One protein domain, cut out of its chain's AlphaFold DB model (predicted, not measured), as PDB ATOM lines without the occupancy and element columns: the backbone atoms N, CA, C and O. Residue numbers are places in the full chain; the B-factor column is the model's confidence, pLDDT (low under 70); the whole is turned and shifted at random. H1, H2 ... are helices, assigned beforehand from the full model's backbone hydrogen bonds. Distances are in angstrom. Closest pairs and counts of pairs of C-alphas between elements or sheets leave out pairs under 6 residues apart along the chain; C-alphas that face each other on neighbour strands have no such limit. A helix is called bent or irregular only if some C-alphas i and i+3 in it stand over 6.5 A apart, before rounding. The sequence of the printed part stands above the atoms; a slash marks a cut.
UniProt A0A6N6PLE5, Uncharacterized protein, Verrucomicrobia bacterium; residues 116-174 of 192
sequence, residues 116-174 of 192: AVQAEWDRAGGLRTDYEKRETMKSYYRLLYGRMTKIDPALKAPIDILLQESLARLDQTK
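AT A GLANCE: This is residues 116 to 174 of the 192 residues of an uncharacterized protein of Verrucomicrobia bacterium (UniProt A0A6N6PLE5). Three helices lie side by side in a row, making one thin, flat layer in which the chain folds back and forth like a serpentine. H2, the longest, is in the middle with H1 along one side and H3 along the other, and residues 150 to 155 at the H2 to H3 turn stick out. The printed part has 59 residues, with three named helices in the order H1, H2, H3 and no named strand; the class is all helix. It is only just compact, close to loose, with a radius of gyration of the C-alphas of 12.3 A and spans of 38 by 30 by 9 A.

IN THESE COORDINATES: H1 covers residues 116 to 126, 15.6 A long, from C-alpha 116 at (190.385, 220.708, 194.193). H2 covers residues 130 to 151, 31.2 A long, from C-alpha 130 at (201.888, 214.670, 176.722). H3 covers residues 153 to 170, 25.1 A long, to C-alpha 170 at (196.719, 206.304, 180.760). H3 is irregular, with C-alphas 154 and 157 7.8 A apart, and has a kink of 36 degrees near residue 160.

HOW THE PARTS SIT: H1 and H2 form a helical hairpin and touch, the closest C-alphas being those of Ala 124 and Lys 133, 5.2 A apart. They run opposite ways at a shallow tilt of 14 degrees. H2 and H3 form a second helical hairpin and touch, closest at the C-alphas of Thr 149 and Lys 156, 5.5 A apart. They run opposite ways at a shallow tilt of 8 degrees. H1 and H3 are apart. In H1 and H2 every O i to N i+4 pair is within hydrogen-bond range; in H3, 11 of 14 are.

THE WHOLE: The two C-alphas farthest apart, those of Arg 128 and Ala 154, are 38.0 A apart. The printed part has no cut, and both links are tight. The mean pLDDT of the printed part is 94.7, and no printed residue is under 70.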
ATOM      1  N   ALA A 116     189.068 221.325 194.337       96.06
ATOM      2  CA  ALA A 116     190.385 220.708 194.193       96.06
ATOM      3  C   ALA A 116     190.444 219.757 192.987       96.06
ATOM      4  O   ALA A 116     191.470 219.658 192.319       96.06
ATOM      5  N   VAL A 117     189.338 219.059 192.703       97.25
ATOM      6  CA  VAL A 117     189.223 218.162 191.544       97.25
ATOM      7  C   VAL A 117     189.182 218.972 190.252       97.25
ATOM      8  O   VAL A 117     189.871 218.617 189.297       97.25
ATOM      9  N   GLN A 118     188.436 220.078 190.241       97.25
ATOM     10  CA  GLN A 118     188.373 220.979 189.092       97.25
ATOM     11  C   GLN A 118     189.735 221.632 188.806       97.25
ATOM     12  O   GLN A 118     190.177 221.643 187.662       97.25
ATOM     13  N   ALA A 119     190.447 222.080 189.843       96.88
ATOM     14  CA  ALA A 119     191.769 222.682 189.686       96.88
ATOM     15  C   ALA A 119     192.785 221.725 189.036       96.88
ATOM     16  O   ALA A 119     193.555 222.141 188.173       96.88
ATOM     17  N   GLU A 120     192.783 220.440 189.409       95.88
ATOM     18  CA  GLU A 120     193.660 219.446 188.772       95.88
ATOM     19  C   GLU A 120     193.242 219.116 187.332       95.88
ATOM     20  O   GLU A 120     194.094 218.889 186.472       95.88
ATOM     21  N   TRP A 121     191.940 219.141 187.034       96.38
ATOM     22  CA  TRP A 121     191.455 219.007 185.660       96.38
ATOM     23  C   TRP A 121     191.940 220.160 184.771       96.38
ATOM     24  O   TRP A 121     192.501 219.929 183.697       96.38
ATOM     25  N   ASP A 122     191.785 221.395 185.244       96.75
ATOM     26  CA  ASP A 122     192.197 222.593 184.510       96.75
ATOM     27  C   ASP A 122     193.722 222.627 184.332       96.75
ATOM     28  O   ASP A 122     194.230 222.918 183.244       96.75
ATOM     29  N   ARG A 123     194.469 222.223 185.371       94.75
ATOM     30  CA  ARG A 123     195.925 222.053 185.310       94.75
ATOM     31  C   ARG A 123     196.328 221.061 184.225       94.75
ATOM     32  O   ARG A 123     197.227 221.362 183.444       94.75
ATOM     33  N   ALA A 124     195.666 219.908 184.141       94.44
ATOM     34  CA  ALA A 124     195.959 218.914 183.113       94.44
ATOM     35  C   ALA A 124     195.727 219.460 181.691       94.44
ATOM     36  O   ALA A 124     196.490 219.136 180.779       94.44
ATOM     37  N   GLY A 125     194.717 220.316 181.500       93.06
ATOM     38  CA  GLY A 125     194.432 220.965 180.217       93.06
ATOM     39  C   GLY A 125     195.483 221.995 179.782       93.06
ATOM     40  O   GLY A 125     195.740 222.131 178.587       93.06
ATOM     41  N   GLY A 126     196.119 222.683 180.737       92.56
ATOM     42  CA  GLY A 126     197.100 223.744 180.474       92.56
ATOM     43  C   GLY A 126     198.530 223.276 180.175       92.56
ATOM     44  O   GLY A 126     199.371 224.083 179.779       92.56
ATOM     45  N   LEU A 127     198.841 221.991 180.364       93.81
ATOM     46  CA  LEU A 127     200.203 221.474 180.189       93.81
ATOM     47  C   LEU A 127     200.573 221.325 178.713       93.81
ATOM     48  O   LEU A 127     199.732 221.033 177.863       93.81
ATOM     49  N   ARG A 128     201.858 221.507 178.391       90.50
ATOM     50  CA  ARG A 128     202.330 221.465 176.999       90.50
ATOM     51  C   ARG A 128     202.687 220.055 176.555       90.50
ATOM     52  O   ARG A 128     202.399 219.687 175.419       90.50
ATOM     53  N   THR A 129     203.321 219.276 177.428       91.44
ATOM     54  CA  THR A 129     203.819 217.947 177.064       91.44
ATOM     55  C   THR A 129     202.814 216.853 177.401       91.44
ATOM     56  O   THR A 129     202.105 216.901 178.402       91.44
ATOM     57  N   ASP A 130     202.764 215.831 176.553       90.38
ATOM     58  CA  ASP A 130     201.888 214.670 176.722       90.38
ATOM     59  C   ASP A 130     202.253 213.835 177.970       90.38
ATOM     60  O   ASP A 130     201.377 213.321 178.666       90.38
ATOM     61  N   TYR A 131     203.544 213.785 178.324       90.38
ATOM     62  CA  TYR A 131     204.012 213.178 179.574       90.38
ATOM     63  C   TYR A 131     203.424 213.881 180.807       90.38
ATOM     64  O   TYR A 131     202.791 213.235 181.641       90.38
ATOM     65  N   GLU A 132     203.569 215.208 180.897       92.06
ATOM     66  CA  GLU A 132     203.042 215.987 182.026       92.06
ATOM     67  C   GLU A 132     201.513 215.912 182.092       92.06
ATOM     68  O   GLU A 132     200.950 215.770 183.181       92.06
ATOM     69  N   LYS A 133     200.833 215.951 180.935       93.69
ATOM     70  CA  LYS A 133     199.379 215.764 180.852       93.69
ATOM     71  C   LYS A 133     198.956 214.434 181.459       93.69
ATOM     72  O   LYS A 133     198.047 214.416 182.283       93.69
ATOM     73  N   ARG A 134     199.614 213.327 181.097       93.69
ATOM     74  CA  ARG A 134     199.301 212.003 181.656       93.69
ATOM     75  C   ARG A 134     199.524 211.932 183.158       93.69
ATOM     76  O   ARG A 134     198.640 211.451 183.861       93.69
ATOM     77  N   GLU A 135     200.664 212.397 183.655       94.00
ATOM     78  CA  GLU A 135     200.971 212.338 185.092       94.00
ATOM     79  C   GLU A 135     200.003 213.193 185.923       94.00
ATOM     80  O   GLU A 135     199.518 212.775 186.981       94.00
ATOM     81  N   THR A 136     199.617 214.351 185.392       95.94
ATOM     82  CA  THR A 136     198.596 215.203 186.010       95.94
ATOM     83  C   THR A 136     197.219 214.543 185.939       95.94
ATOM     84  O   THR A 136     196.505 214.500 186.935       95.94
ATOM     85  N   MET A 137     196.875 213.892 184.823       96.50
ATOM     86  CA  MET A 137     195.616 213.153 184.678       96.50
ATOM     87  C   MET A 137     195.525 211.944 185.627       96.50
ATOM     88  O   MET A 137     194.462 211.669 186.187       96.50
ATOM     89  N   LYS A 138     196.637 211.239 185.880       96.50
ATOM     90  CA  LYS A 138     196.708 210.188 186.912       96.50
ATOM     91  C   LYS A 138     196.416 210.765 188.297       96.50
ATOM     92  O   LYS A 138     195.664 210.167 189.068       96.50
ATOM     93  N   SER A 139     196.983 211.931 188.604       96.75
ATOM     94  CA  SER A 139     196.758 212.640 189.869       96.75
ATOM     95  C   SER A 139     195.303 213.097 190.014       96.75
ATOM     96  O   SER A 139     194.687 212.840 191.050       96.75
ATOM     97  N   TYR A 140     194.714 213.642 188.946       97.69
ATOM     98  CA  TYR A 140     193.293 213.976 188.857       97.69
ATOM     99  C   TYR A 140     192.396 212.769 189.168       97.69
ATOM    100  O   TYR A 140     191.532 212.863 190.039       97.69
ATOM    101  N   TYR A 141     192.615 211.610 188.534       97.88
ATOM    102  CA  TYR A 141     191.787 210.427 188.796       97.88
ATOM    103  C   TYR A 141     191.934 209.909 190.229       97.88
ATOM    104  O   TYR A 141     190.930 209.570 190.857       97.88
ATOM    105  N   ARG A 142     193.155 209.889 190.784       97.62
ATOM    106  CA  ARG A 142     193.372 209.521 192.195       97.62
ATOM    107  C   ARG A 142     192.600 210.446 193.134       97.62
ATOM    108  O   ARG A 142     191.963 209.966 194.071       97.62
ATOM    109  N   LEU A 143     192.617 211.753 192.868       97.56
ATOM    110  CA  LEU A 143     191.882 212.733 193.659       97.56
ATOM    111  C   LEU A 143     190.366 212.548 193.514       97.56
ATOM    112  O   LEU A 143     189.673 212.446 194.524       97.56
ATOM    113  N   LEU A 144     189.855 212.437 192.285       97.81
ATOM    114  CA  LEU A 144     188.431 212.258 191.991       97.81
ATOM    115  C   LEU A 144     187.859 211.017 192.689       97.81
ATOM    116  O   LEU A 144     186.897 211.121 193.449       97.81
ATOM    117  N   TYR A 145     188.462 209.845 192.482       97.81
ATOM    118  CA  TYR A 145     187.984 208.601 193.091       97.81
ATOM    119  C   TYR A 145     188.239 208.569 194.609       97.81
ATOM    120  O   TYR A 145     187.416 208.055 195.370       97.81
ATOM    121  N   GLY A 146     189.307 209.218 195.087       97.00
ATOM    122  CA  GLY A 146     189.528 209.471 196.512       97.00
ATOM    123  C   GLY A 146     188.433 210.341 197.147       97.00
ATOM    124  O   GLY A 146     188.065 210.131 198.300       97.00
ATOM    125  N   ARG A 147     187.854 211.293 196.408       97.44
ATOM    126  CA  ARG A 147     186.679 212.059 196.859       97.44
ATOM    127  C   ARG A 147     185.402 211.234 196.794       97.44
ATOM    128  O   ARG A 147     184.617 211.283 197.736       97.44
ATOM    129  N   MET A 148     185.220 210.430 195.748       97.38
ATOM    130  CA  MET A 148     184.063 209.537 195.637       97.38
ATOM    131  C   MET A 148     183.977 208.558 196.819       97.38
ATOM    132  O   MET A 148     182.909 208.423 197.405       97.38
ATOM    133  N   THR A 149     185.097 207.949 197.224       97.06
ATOM    134  CA  THR A 149     185.144 207.042 198.391       97.06
ATOM    135  C   THR A 149     184.873 207.744 199.724       97.06
ATOM    136  O   THR A 149     184.316 207.130 200.628       97.06
ATOM    137  N   LYS A 150     185.226 209.030 199.855       96.88
ATOM    138  CA  LYS A 150     184.890 209.841 201.040       96.88
ATOM    139  C   LYS A 150     183.406 210.204 201.108       96.88
ATOM    140  O   LYS A 150     182.871 210.312 202.205       96.88
ATOM    141  N   ILE A 151     182.759 210.424 199.961       96.00
ATOM    142  CA  ILE A 151     181.323 210.744 199.879       96.00
ATOM    143  C   ILE A 151     180.482 209.498 200.157       96.00
ATOM    144  O   ILE A 151     179.511 209.573 200.905       96.00
ATOM    145  N   ASP A 152     180.846 208.372 199.545       96.00
ATOM    146  CA  ASP A 152     180.159 207.101 199.731       96.00
ATOM    147  C   ASP A 152     181.164 205.943 199.870       96.00
ATOM    148  O   ASP A 152     181.635 205.394 198.864       96.00
ATOM    149  N   PRO A 153     181.496 205.544 201.110       95.50
ATOM    150  CA  PRO A 153     182.434 204.456 201.353       95.50
ATOM    151  C   PRO A 153     181.865 203.079 200.980       95.50
ATOM    152  O   PRO A 153     182.644 202.156 200.738       95.50
ATOM    153  N   ALA A 154     180.538 202.917 200.873       94.31
ATOM    154  CA  ALA A 154     179.929 201.640 200.489       94.31
ATOM    155  C   ALA A 154     180.244 201.265 199.030       94.31
ATOM    156  O   ALA A 154     180.254 200.091 198.667       94.31
ATOM    157  N   LEU A 155     180.562 202.257 198.195       94.81
ATOM    158  CA  LEU A 155     180.960 202.069 196.802       94.81
ATOM    159  C   LEU A 155     182.475 201.907 196.617       94.81
ATOM    160  O   LEU A 155     182.958 201.978 195.488       94.81
ATOM    161  N   LYS A 156     183.254 201.667 197.678       96.00
ATOM    162  CA  LYS A 156     184.717 201.576 197.568       96.00
ATOM    163  C   LYS A 156     185.189 200.540 196.543       96.00
ATOM    164  O   LYS A 156     185.987 200.882 195.680       96.00
ATOM    165  N   ALA A 157     184.668 199.314 196.589       96.00
ATOM    166  CA  ALA A 157     185.068 198.251 195.662       96.00
ATOM    167  C   ALA A 157     184.847 198.614 194.176       96.00
ATOM    168  O   ALA A 157     185.811 198.563 193.409       96.00
ATOM    169  N   PRO A 158     183.642 199.033 193.733       95.88
ATOM    170  CA  PRO A 158     183.450 199.443 192.342       95.88
ATOM    171  C   PRO A 158     184.242 200.709 191.980       95.88
ATOM    172  O   PRO A 158     184.683 200.837 190.842       95.88
ATOM    173  N   ILE A 159     184.461 201.636 192.921       97.25
ATOM    174  CA  ILE A 159     185.288 202.827 192.683       97.25
ATOM    175  C   ILE A 159     186.755 202.450 192.447       97.25
ATOM    176  O   ILE A 159     187.372 202.982 191.527       97.25
ATOM    177  N   ASP A 160     187.302 201.529 193.239       97.12
ATOM    178  CA  ASP A 160     188.689 201.082 193.100       97.12
ATOM    179  C   ASP A 160     188.904 200.403 191.735       97.12
ATOM    180  O   ASP A 160     189.905 200.676 191.073       97.12
ATOM    181  N   ILE A 161     187.938 199.606 191.256       97.00
ATOM    182  CA  ILE A 161     187.968 199.017 189.903       97.00
ATOM    183  C   ILE A 161     188.025 200.120 188.835       97.00
ATOM    184  O   ILE A 161     188.905 200.107 187.976       97.00
ATOM    185  N   LEU A 162     187.140 201.118 188.920       96.00
ATOM    186  CA  LEU A 162     187.116 202.236 187.969       96.00
ATOM    187  C   LEU A 162     188.400 203.072 188.001       96.00
ATOM    188  O   LEU A 162     188.846 203.557 186.957       96.00
ATOM    189  N   LEU A 163     189.005 203.245 189.179       96.94
ATOM    190  CA  LEU A 163     190.301 203.902 189.318       96.94
ATOM    191  C   LEU A 163     191.380 203.120 188.575       96.94
ATOM    192  O   LEU A 163     192.104 203.718 187.779       96.94
ATOM    193  N   GLN A 164     191.460 201.805 188.779       97.19
ATOM    194  CA  GLN A 164     192.448 200.967 188.095       97.19
ATOM    195  C   GLN A 164     192.251 200.997 186.580       97.19
ATOM    196  O   GLN A 164     193.212 201.207 185.846       97.19
ATOM    197  N   GLU A 165     191.009 200.895 186.099       96.12
ATOM    198  CA  GLU A 165     190.705 201.025 184.671       96.12
ATOM    199  C   GLU A 165     191.120 202.390 184.107       96.12
ATOM    200  O   GLU A 165     191.640 202.473 182.995       96.12
ATOM    201  N   SER A 166     190.895 203.469 184.860       95.81
ATOM    202  CA  SER A 166     191.253 204.824 184.431       95.81
ATOM    203  C   SER A 166     192.771 205.002 184.349       95.81
ATOM    204  O   SER A 166     193.262 205.598 183.393       95.81
ATOM    205  N   LEU A 167     193.519 204.457 185.315       95.56
ATOM    206  CA  LEU A 167     194.983 204.496 185.317       95.56
ATOM    207  C   LEU A 167     195.574 203.621 184.206       95.56
ATOM    208  O   LEU A 167     196.426 204.093 183.459       95.56
ATOM    209  N   ALA A 168     195.052 202.408 184.020       93.88
ATOM    210  CA  ALA A 168     195.503 201.491 182.976       93.88
ATOM    211  C   ALA A 168     195.326 202.069 181.561       93.88
ATOM    212  O   ALA A 168     196.143 201.811 180.681       93.88
ATOM    213  N   ARG A 169     194.287 202.885 181.332       91.56
ATOM    214  CA  ARG A 169     194.087 203.596 180.055       91.56
ATOM    215  C   ARG A 169     195.117 204.696 179.805       91.56
ATOM    216  O   ARG A 169     195.352 205.043 178.650       91.56
ATOM    217  N   LEU A 170     195.683 205.274 180.862       92.06
ATOM    218  CA  LEU A 170     196.719 206.304 180.760       92.06
ATOM    219  C   LEU A 170     198.117 205.702 180.613       92.06
ATOM    220  O   LEU A 170     199.019 206.386 180.130       92.06
ATOM    221  N   ASP A 171     198.311 204.451 181.017       89.56
ATOM    222  CA  ASP A 171     199.594 203.783 180.880       89.56
ATOM    223  C   ASP A 171     199.856 203.383 179.421       89.56
ATOM    224  O   ASP A 171     199.089 202.675 178.767       89.56
ATOM    225  N   GLN A 172     200.982 203.855 178.887       83.19
ATOM    226  CA  GLN A 172     201.424 203.526 177.537       83.19
ATOM    227  C   GLN A 172     202.115 202.160 177.536       83.19
ATOM    228  O   GLN A 172     203.324 202.066 177.701       83.19
ATOM    229  N   THR A 173     201.340 201.092 177.348       80.31
ATOM    230  CA  THR A 173     201.855 199.708 177.352       80.31
ATOM    231  C   THR A 173     202.365 199.226 175.991       80.31
ATOM    232  O   THR A 173     203.134 198.274 175.927       80.31
ATOM    233  N   LYS A 174     201.948 199.869 174.892       81.38
ATOM    234  CA  LYS A 174     202.258 199.442 173.511       81.38
ATOM    235  C   LYS A 174     203.489 200.117 172.898       81.38
ATOM    236  O   LYS A 174     203.846 199.816 171.765       81.38
TER     237      LYS A 174